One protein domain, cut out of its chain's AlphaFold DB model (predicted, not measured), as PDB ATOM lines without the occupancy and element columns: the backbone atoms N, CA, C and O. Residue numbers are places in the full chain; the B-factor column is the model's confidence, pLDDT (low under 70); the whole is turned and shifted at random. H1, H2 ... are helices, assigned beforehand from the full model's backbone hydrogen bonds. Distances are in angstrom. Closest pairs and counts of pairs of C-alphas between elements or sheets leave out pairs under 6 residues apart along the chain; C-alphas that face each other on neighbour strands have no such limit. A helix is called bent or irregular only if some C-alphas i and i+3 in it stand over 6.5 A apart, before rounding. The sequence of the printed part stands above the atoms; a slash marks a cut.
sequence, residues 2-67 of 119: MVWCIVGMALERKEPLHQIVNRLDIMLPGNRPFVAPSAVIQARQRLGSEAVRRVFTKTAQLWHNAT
ATOM      1  N   MET A   2     -29.658  20.725   0.914       78.31
ATOM      2  CA  MET A   2     -28.487  21.536   1.322       78.31
ATOM      3  C   MET A   2     -27.775  21.079   2.618       78.31
ATOM      4  O   MET A   2     -26.556  21.161   2.703       78.31
ATOM      5  N   VAL A   3     -28.498  20.541   3.611       73.88
ATOM      6  CA  VAL A   3     -27.878  20.009   4.849       73.88
ATOM      7  C   VAL A   3     -26.902  18.864   4.545       73.88
ATOM      8  O   VAL A   3     -25.804  18.842   5.092       73.88
ATOM      9  N   TRP A   4     -27.247  17.969   3.613       74.19
ATOM     10  CA  TRP A   4     -26.369  16.879   3.176       74.19
ATOM     11  C   TRP A   4     -25.102  17.392   2.490       74.19
ATOM     12  O   TRP A   4     -24.027  16.859   2.742       74.19
ATOM     13  N   CYS A   5     -25.193  18.482   1.718       75.81
ATOM     14  CA  CYS A   5     -24.012  19.146   1.158       75.81
ATOM     15  C   CYS A   5     -23.052  19.617   2.254       75.81
ATOM     16  O   CYS A   5     -21.839  19.493   2.112       75.81
ATOM     17  N   ILE A   6     -23.587  20.173   3.346       75.94
ATOM     18  CA  ILE A   6     -22.783  20.667   4.471       75.94
ATOM     19  C   ILE A   6     -22.102  19.513   5.203       75.94
ATOM     20  O   ILE A   6     -20.930  19.625   5.550       75.94
ATOM     21  N   VAL A   7     -22.805  18.394   5.382       76.94
ATOM     22  CA  VAL A   7     -22.218  17.174   5.948       76.94
ATOM     23  C   VAL A   7     -21.121  16.624   5.034       76.94
ATOM     24  O   VAL A   7     -20.027  16.343   5.512       76.94
ATOM     25  N   GLY A   8     -21.350  16.557   3.719       75.62
ATOM     26  CA  GLY A   8     -20.329  16.138   2.757       75.62
ATOM     27  C   GLY A   8     -19.093  17.033   2.761       75.62
ATOM     28  O   GLY A   8     -17.983  16.521   2.766       75.62
ATOM     29  N   MET A   9     -19.262  18.356   2.857       75.75
ATOM     30  CA  MET A   9     -18.141  19.293   3.023       75.75
ATOM     31  C   MET A   9     -17.351  19.068   4.317       75.75
ATOM     32  O   MET A   9     -16.142  19.293   4.343       75.75
ATOM     33  N   ALA A  10     -18.018  18.660   5.398       75.56
ATOM     34  CA  ALA A  10     -17.353  18.382   6.666       75.56
ATOM     35  C   ALA A  10     -16.523  17.087   6.613       75.56
ATOM     36  O   ALA A  10     -15.450  17.030   7.217       75.56
ATOM     37  N   LEU A  11     -17.011  16.075   5.887       77.12
ATOM     38  CA  LEU A  11     -16.351  14.778   5.723       77.12
ATOM     39  C   LEU A  11     -15.221  14.836   4.682       77.12
ATOM     40  O   LEU A  11     -14.102  14.414   4.959       77.12
ATOM     41  N   GLU A  12     -15.479  15.441   3.525       74.94
ATOM     42  CA  GLU A  12     -14.561  15.511   2.382       74.94
ATOM     43  C   GLU A  12     -13.854  16.867   2.318       74.94
ATOM     44  O   GLU A  12     -13.960  17.624   1.354       74.94
ATOM     45  N   ARG A  13     -13.100  17.191   3.374       70.62
ATOM     46  CA  ARG A  13     -12.470  18.514   3.549       70.62
ATOM     47  C   ARG A  13     -11.470  18.896   2.438       70.62
ATOM     48  O   ARG A  13     -11.060  20.051   2.363       70.62
ATOM     49  N   LYS A  14     -11.031  17.925   1.630       76.31
ATOM     50  CA  LYS A  14     -10.051  18.093   0.543       76.31
ATOM     51  C   LYS A  14     -10.697  18.253  -0.834       76.31
ATOM     52  O   LYS A  14     -10.004  18.655  -1.764       76.31
ATOM     53  N   GLU A  15     -11.984  17.946  -0.967       75.31
ATOM     54  CA  GLU A  15     -12.667  17.953  -2.257       75.31
ATOM     55  C   GLU A  15     -13.349  19.305  -2.504       75.31
ATOM     56  O   GLU A  15     -13.928  19.906  -1.592       75.31
ATOM     57  N   PRO A  16     -13.314  19.823  -3.742       74.00
ATOM     58  CA  PRO A  16     -13.985  21.068  -4.058       74.00
ATOM     59  C   PRO A  16     -15.512  20.884  -4.058       74.00
ATOM     60  O   PRO A  16     -16.044  19.859  -4.481       74.00
ATOM     61  N   LEU A  17     -16.235  21.931  -3.641       70.12
ATOM     62  CA  LEU A  17     -17.696  21.942  -3.449       70.12
ATOM     63  C   LEU A  17     -18.492  21.314  -4.607       70.12
ATOM     64  O   LEU A  17     -19.456  20.593  -4.371       70.12
ATOM     65  N   HIS A  18     -18.094  21.576  -5.852       68.94
ATOM     66  CA  HIS A  18     -18.782  21.059  -7.038       68.94
ATOM     67  C   HIS A  18     -18.692  19.529  -7.153       68.94
ATOM     68  O   HIS A  18     -19.663  18.893  -7.556       68.94
ATOM     69  N   GLN A  19     -17.567  18.924  -6.756       71.50
ATOM     70  CA  GLN A  19     -17.430  17.467  -6.733       71.50
ATOM     71  C   GLN A  19     -18.279  16.850  -5.629       71.50
ATOM     72  O   GLN A  19     -18.905  15.818  -5.847       71.50
ATOM     73  N   ILE A  20     -18.363  17.510  -4.473       75.12
ATOM     74  CA  ILE A  20     -19.198  17.061  -3.354       75.12
ATOM     75  C   ILE A  20     -20.682  17.103  -3.740       75.12
ATOM     76  O   ILE A  20     -21.407  16.143  -3.509       75.12
ATOM     77  N   VAL A  21     -21.135  18.185  -4.380       70.81
ATOM     78  CA  VAL A  21     -22.530  18.353  -4.828       70.81
ATOM     79  C   VAL A  21     -22.915  17.326  -5.895       70.81
ATOM     80  O   VAL A  21     -24.008  16.770  -5.818       70.81
ATOM     81  N   ASN A  22     -22.011  17.035  -6.837       69.12
ATOM     82  CA  ASN A  22     -22.229  16.008  -7.857       69.12
ATOM     83  C   ASN A  22     -22.209  14.588  -7.269       69.12
ATOM     84  O   ASN A  22     -23.049  13.775  -7.637       69.12
ATOM     85  N   ARG A  23     -21.294  14.278  -6.335       67.81
ATOM     86  CA  ARG A  23     -21.248  12.965  -5.658       67.81
ATOM     87  C   ARG A  23     -22.468  12.717  -4.769       67.81
ATOM     88  O   ARG A  23     -22.889  11.576  -4.632       67.81
ATOM     89  N   LEU A  24     -23.019  13.766  -4.158       66.62
ATOM     90  CA  LEU A  24     -24.197  13.678  -3.288       66.62
ATOM     91  C   LEU A  24     -25.534  13.724  -4.045       66.62
ATOM     92  O   LEU A  24     -26.574  13.775  -3.390       66.62
ATOM     93  N   ASP A  25     -25.509  13.748  -5.382       63.41
ATOM     94  CA  ASP A  25     -26.688  13.838  -6.253       63.41
ATOM     95  C   ASP A  25     -27.684  14.924  -5.802       63.41
ATOM     96  O   ASP A  25     -28.903  14.752  -5.773       63.41
ATOM     97  N   ILE A  26     -27.159  16.089  -5.402       64.56
ATOM     98  CA  ILE A  26     -27.983  17.252  -5.051       64.56
ATOM     99  C   ILE A  26     -28.408  17.930  -6.362       64.56
ATOM    100  O   ILE A  26     -28.097  19.090  -6.628       64.56
ATOM    101  N   MET A  27     -29.084  17.179  -7.229       55.94
ATOM    102  CA  MET A  27     -29.657  17.717  -8.450       55.94
ATOM    103  C   MET A  27     -30.883  18.570  -8.120       55.94
ATOM    104  O   MET A  27     -31.740  18.224  -7.303       55.94
ATOM    105  N   LEU A  28     -30.957  19.729  -8.774       53.59
ATOM    106  CA  LEU A  28     -32.200  20.481  -8.894       53.59
ATOM    107  C   LEU A  28     -33.211  19.624  -9.681       53.59
ATOM    108  O   LEU A  28     -32.791  18.862 -10.551       53.59
ATOM    109  N   PRO A  29     -34.526  19.729  -9.422       48.00
ATOM    110  CA  PRO A  29     -35.519  19.007 -10.210       48.00
ATOM    111  C   PRO A  29     -35.375  19.375 -11.695       48.00
ATOM    112  O   PRO A  29     -35.516  20.535 -12.082       48.00
ATOM    113  N   GLY A  30     -35.048  18.369 -12.507       52.03
ATOM    114  CA  GLY A  30     -34.677  18.509 -13.912       52.03
ATOM    115  C   GLY A  30     -33.261  17.991 -14.152       52.03
ATOM    116  O   GLY A  30     -32.302  18.553 -13.639       52.03
ATOM    117  N   ASN A  31     -33.158  16.925 -14.946       50.66
ATOM    118  CA  ASN A  31     -31.957  16.168 -15.312       50.66
ATOM    119  C   ASN A  31     -30.866  17.033 -15.986       50.66
ATOM    120  O   ASN A  31     -30.636  16.941 -17.192       50.66
ATOM    121  N   ARG A  32     -30.239  17.945 -15.235       56.81
ATOM    122  CA  ARG A  32     -29.164  18.821 -15.703       56.81
ATOM    123  C   ARG A  32     -27.868  18.392 -15.017       56.81
ATOM    124  O   ARG A  32     -27.768  18.535 -13.801       56.81
ATOM    125  N   PRO A  33     -26.854  17.932 -15.770       55.72
ATOM    126  CA  PRO A  33     -25.623  17.360 -15.217       55.72
ATOM    127  C   PRO A  33     -24.696  18.382 -14.536       55.72
ATOM    128  O   PRO A  33     -23.604  18.024 -14.103       55.72
ATOM    129  N   PHE A  34     -25.090  19.657 -14.449       58.41
ATOM    130  CA  PHE A  34     -24.254  20.716 -13.894       58.41
ATOM    131  C   PHE A  34     -25.055  21.644 -12.981       58.41
ATOM    132  O   PHE A  34     -25.933  22.386 -13.428       58.41
ATOM    133  N   VAL A  35     -24.722  21.630 -11.689       63.09
ATOM    134  CA  VAL A  35     -25.201  22.627 -10.729       63.09
ATOM    135  C   VAL A  35     -24.254  23.822 -10.775       63.09
ATOM    136  O   VAL A  35     -23.060  23.692 -10.505       63.09
ATOM    137  N   ALA A  36     -24.781  25.002 -11.101       67.75
ATOM    138  CA  ALA A  36     -23.988  26.225 -11.076       67.75
ATOM    139  C   ALA A  36     -23.445  26.473  -9.651       67.75
ATOM    140  O   ALA A  36     -24.233  26.460  -8.699       67.75
ATOM    141  N   PRO A  37     -22.141  26.763  -9.472       66.69
ATOM    142  CA  PRO A  37     -21.563  27.035  -8.152       66.69
ATOM    143  C   PRO A  37     -22.308  28.129  -7.369       66.69
ATOM    144  O   PRO A  37     -22.474  28.033  -6.153       66.69
ATOM    145  N   SER A  38     -22.833  29.136  -8.073       72.50
ATOM    146  CA  SER A  38     -23.651  30.210  -7.499       72.50
ATOM    147  C   SER A  38     -24.961  29.711  -6.882       72.50
ATOM    148  O   SER A  38     -25.347  30.193  -5.819       72.50
ATOM    149  N   ALA A  39     -25.621  28.716  -7.483       74.44
ATOM    150  CA  ALA A  39     -26.861  28.142  -6.961       74.44
ATOM    151  C   ALA A  39     -26.633  27.445  -5.609       74.44
ATOM    152  O   ALA A  39     -27.462  27.551  -4.705       74.44
ATOM    153  N   VAL A  40     -25.480  26.793  -5.436       72.19
ATOM    154  CA  VAL A  40     -25.088  26.153  -4.169       72.19
ATOM    155  C   VAL A  40     -24.845  27.205  -3.089       72.19
ATOM    156  O   VAL A  40     -25.337  27.068  -1.967       72.19
ATOM    157  N   ILE A  41     -24.144  28.289  -3.430       76.44
ATOM    158  CA  ILE A  41     -23.883  29.403  -2.509       76.44
ATOM    159  C   ILE A  41     -25.200  30.061  -2.072       76.44
ATOM    160  O   ILE A  41     -25.416  30.252  -0.876       76.44
ATOM    161  N   GLN A  42     -26.107  30.339  -3.011       78.75
ATOM    162  CA  GLN A  42     -27.416  30.930  -2.714       78.75
ATOM    163  C   GLN A  42     -28.283  30.007  -1.853       78.75
ATOM    164  O   GLN A  42     -28.884  30.447  -0.875       78.75
ATOM    165  N   ALA A  43     -28.323  28.710  -2.161       76.31
ATOM    166  CA  ALA A  43     -29.078  27.756  -1.360       76.31
ATOM    167  C   ALA A  43     -28.476  27.574   0.048       76.31
ATOM    168  O   ALA A  43     -29.228  27.400   1.010       76.31
ATOM    169  N   ARG A  44     -27.148  27.694   0.210       77.88
ATOM    170  CA  ARG A  44     -26.490  27.731   1.527       77.88
ATOM    171  C   ARG A  44     -26.874  28.985   2.311       77.88
ATOM    172  O   ARG A  44     -27.177  28.881   3.496       77.88
ATOM    173  N   GLN A  45     -26.895  30.149   1.663       82.06
ATOM    174  CA  GLN A  45     -27.344  31.399   2.285       82.06
ATOM    175  C   GLN A  45     -28.814  31.317   2.713       82.06
ATOM    176  O   GLN A  45     -29.135  31.672   3.843       82.06
ATOM    177  N   ARG A  46     -29.687  30.771   1.856       84.19
ATOM    178  CA  ARG A  46     -31.113  30.573   2.151       84.19
ATOM    179  C   ARG A  46     -31.355  29.613   3.317       84.19
ATOM    180  O   ARG A  46     -32.309  29.809   4.061       84.19
ATOM    181  N   LEU A  47     -30.531  28.572   3.465       82.25
ATOM    182  CA  LEU A  47     -30.636  27.642   4.593       82.25
ATOM    183  C   LEU A  47     -30.368  28.350   5.930       82.25
ATOM    184  O   LEU A  47     -31.043  28.070   6.918       82.25
ATOM    185  N   GLY A  48     -29.393  29.261   5.946       85.81
ATOM    186  CA  GLY A  48     -28.996  29.997   7.140       85.81
ATOM    187  C   GLY A  48     -28.278  29.134   8.186       85.81
ATOM    188  O   GLY A  48     -28.312  27.901   8.171       85.81
ATOM    189  N   SER A  49     -27.596  29.797   9.119       85.19
ATOM    190  CA  SER A  49     -26.863  29.139  10.209       85.19
ATOM    191  C   SER A  49     -27.791  28.514  11.252       85.19
ATOM    192  O   SER A  49     -27.476  27.458  11.794       85.19
ATOM    193  N   GLU A  50     -28.950  29.123  11.506       86.69
ATOM    194  CA  GLU A  50     -29.892  28.664  12.532       86.69
ATOM    195  C   GLU A  50     -30.474  27.280  12.228       86.69
ATOM    196  O   GLU A  50     -30.537  26.426  13.112       86.69
ATOM    197  N   ALA A  51     -30.833  26.997  10.972       85.19
ATOM    198  CA  ALA A  51     -31.327  25.673  10.592       85.19
ATOM    199  C   ALA A  51     -30.265  24.589  10.834       85.19
ATOM    200  O   ALA A  51     -30.562  23.534  11.395       85.19
ATOM    201  N   VAL A  52     -29.013  24.878  10.469       84.00
ATOM    202  CA  VAL A  52     -27.873  23.981  10.692       84.00
ATOM    203  C   VAL A  52     -27.653  23.777  12.189       84.00
ATOM    204  O   VAL A  52     -27.609  22.637  12.645       84.00
ATOM    205  N   ARG A  53     -27.608  24.858  12.973       86.56
ATOM    206  CA  ARG A  53     -27.451  24.807  14.431       86.56
ATOM    207  C   ARG A  53     -28.494  23.902  15.077       86.56
ATOM    208  O   ARG A  53     -28.132  23.027  15.856       86.56
ATOM    209  N   ARG A  54     -29.773  24.067  14.728       88.56
ATOM    210  CA  ARG A  54     -30.864  23.252  15.287       88.56
ATOM    211  C   ARG A  54     -30.689  21.770  14.975       88.56
ATOM    212  O   ARG A  54     -30.868  20.954  15.875       88.56
ATOM    213  N   VAL A  55     -30.311  21.425  13.741       86.94
ATOM    214  CA  VAL A  55     -30.032  20.032  13.358       86.94
ATOM    215  C   VAL A  55     -28.870  19.477  14.178       86.94
ATOM    216  O   VAL A  55     -29.024  18.438  14.806       86.94
ATOM    217  N   PHE A  56     -27.746  20.193  14.250       85.81
ATOM    218  CA  PHE A  56     -26.581  19.757  15.023       85.81
ATOM    219  C   PHE A  56     -26.901  19.569  16.508       85.81
ATOM    220  O   PHE A  56     -26.572  18.527  17.068       85.81
ATOM    221  N   THR A  57     -27.586  20.524  17.144       89.94
ATOM    222  CA  THR A  57     -27.979  20.416  18.557       89.94
ATOM    223  C   THR A  57     -28.910  19.229  18.792       89.94
ATOM    224  O   THR A  57     -28.707  18.476  19.742       89.94
ATOM    225  N   LYS A  58     -29.904  19.026  17.918       90.56
ATOM    226  CA  LYS A  58     -30.851  17.911  18.035       90.56
ATOM    227  C   LYS A  58     -30.140  16.565  17.880       90.56
ATOM    228  O   LYS A  58     -30.352  15.674  18.693       90.56
ATOM    229  N   THR A  59     -29.275  16.429  16.875       87.50
ATOM    230  CA  THR A  59     -28.512  15.199  16.631       87.50
ATOM    231  C   THR A  59     -27.539  14.911  17.770       87.50
ATOM    232  O   THR A  59     -27.496  13.783  18.249       87.50
ATOM    233  N   ALA A  60     -26.824  15.926  18.268       85.88
ATOM    234  CA  ALA A  60     -25.918  15.776  19.403       85.88
ATOM    235  C   ALA A  60     -26.652  15.290  20.663       85.88
ATOM    236  O   ALA A  60     -26.187  14.363  21.315       85.88
ATOM    237  N   GLN A  61     -27.824  15.858  20.973       89.25
ATOM    238  CA  GLN A  61     -28.655  15.413  22.097       89.25
ATOM    239  C   GLN A  61     -29.141  13.971  21.926       89.25
ATOM    240  O   GLN A  61     -29.091  13.190  22.870       89.25
ATOM    241  N   LEU A  62     -29.596  13.603  20.724       90.31
ATOM    242  CA  LEU A  62     -30.054  12.242  20.444       90.31
ATOM    243  C   LEU A  62     -28.922  11.223  20.601       90.31
ATOM    244  O   LEU A  62     -29.123  10.187  21.227       90.31
ATOM    245  N   TRP A  63     -27.733  11.522  20.075       85.19
ATOM    246  CA  TRP A  63     -26.569  10.648  20.215       85.19
ATOM    247  C   TRP A  63     -26.077  10.560  21.652       85.19
ATOM    248  O   TRP A  63     -25.770   9.463  22.108       85.19
ATOM    249  N   HIS A  64     -26.056  11.678  22.378       85.81
ATOM    250  CA  HIS A  64     -25.716  11.695  23.798       85.81
ATOM    251  C   HIS A  64     -26.658  10.797  24.607       85.81
ATOM    252  O   HIS A  64     -26.201   9.939  25.351       85.81
ATOM    253  N   ASN A  65     -27.970  10.910  24.393       86.56
ATOM    254  CA  ASN A  65     -28.958  10.108  25.117       86.56
ATOM    255  C   ASN A  65     -28.926   8.619  24.743       86.56
ATOM    256  O   ASN A  65     -29.254   7.771  25.568       86.56
ATOM    257  N   ALA A  66     -28.579   8.298  23.495       86.00
ATOM    258  CA  ALA A  66     -28.509   6.921  23.016       86.00
ATOM    259  C   ALA A  66     -27.196   6.216  23.391       86.00
ATOM    260  O   ALA A  66     -27.126   4.989  23.326       86.00
ATOM    261  N   THR A  67     -26.154   6.968  23.757       82.50
ATOM    262  CA  THR A  67     -24.837   6.404  24.051       82.50
ATOM    263  C   THR A  67     -24.715   6.124  25.547       82.50
ATOM    264  O   THR A  67     -24.769   7.059  26.347       82.50
TER     265      THR A  67
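This is residues 2 to 67 of the 119 residues of the protein "Transposase insG" of Escherichia coli (UniProt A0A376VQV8). A long helix, H3, bends sharply into an open L, and two short helices, H1 and H2, sit on the inner side of the L, with the first residues of H1 at the bend and H2 packed on H1 near the first arm, H3a. The end of the second arm, residues 56 to 66, sticks out free together with Thr 67 and adds to the length, and a long loop, residues 24 to 36, joins H2 to H3a. The printed part has 66 residues with three named helices, in the order H1, H2, H3, and no named strand; the class is all helix. The whole is loose, with a radius of gyration of the C-alphas of 13.8 A, and elongated, spanning 42 by 23 by 21 A.

H3 covers residues 37 to 66 and by its hydrogen bonds was assigned as one helix, but it is bent: C-alphas 46 and 49 are 9.2 A apart. Its arm H3a, residues 37 to 46, is 14.5 A long and begins with C-alpha 37 at (-21.563, 27.035, -8.152). Its arm H3b, residues 49 to 66, is 25.7 A long and ends with C-alpha 66 at (-28.509, 6.921, 23.016). H1, residues 2 to 11, starts with C-alpha 2 at (-28.487, 21.536, 1.322) and is 14.6 A long. H2, residues 17 to 23, is 9.9 A long.

H3a and H3b are only just about perpendicular, at 73 degrees. H1 and H3a only just touch, with 3 pairs of C-alphas within 8 A, the closest being those of Met 2 and Arg 44, 6.5 A apart. Their lines are only just about perpendicular, at 70.4 degrees. H1 and H3b are close but not clearly touching; their closest C-alphas, those of Val 3 and Val 52, are 7.1 A apart, and they run the same way at a steep tilt of 65 degrees. H2 touches H1, with the C-alphas of Cys 5 and Val 21 the closest at 6.2 A, about perpendicular at 78 degrees. H2 and H3a are close but not clearly touching, with the closest C-alphas, those of His 18 and Pro 37, 6.7 A apart. H2 and H3b are apart. In H1, H2, H3a and H3b every O i to N i+4 pair is within hydrogen-bond range.

The two C-alphas farthest apart, those of Arg 32 and Thr 67, are 41.9 A apart. Without residues 56 to 67, which stand free, the body of 54 residues spans 31 by 24 by 16 A. The printed part has no cut. The link from H1 to H2 is tight, with 5 residues, and the link from H2 to H3 is long, with 13. The mean pLDDT of the printed part is 75.1, and residue 18 and residues 22 to 37 are under 70.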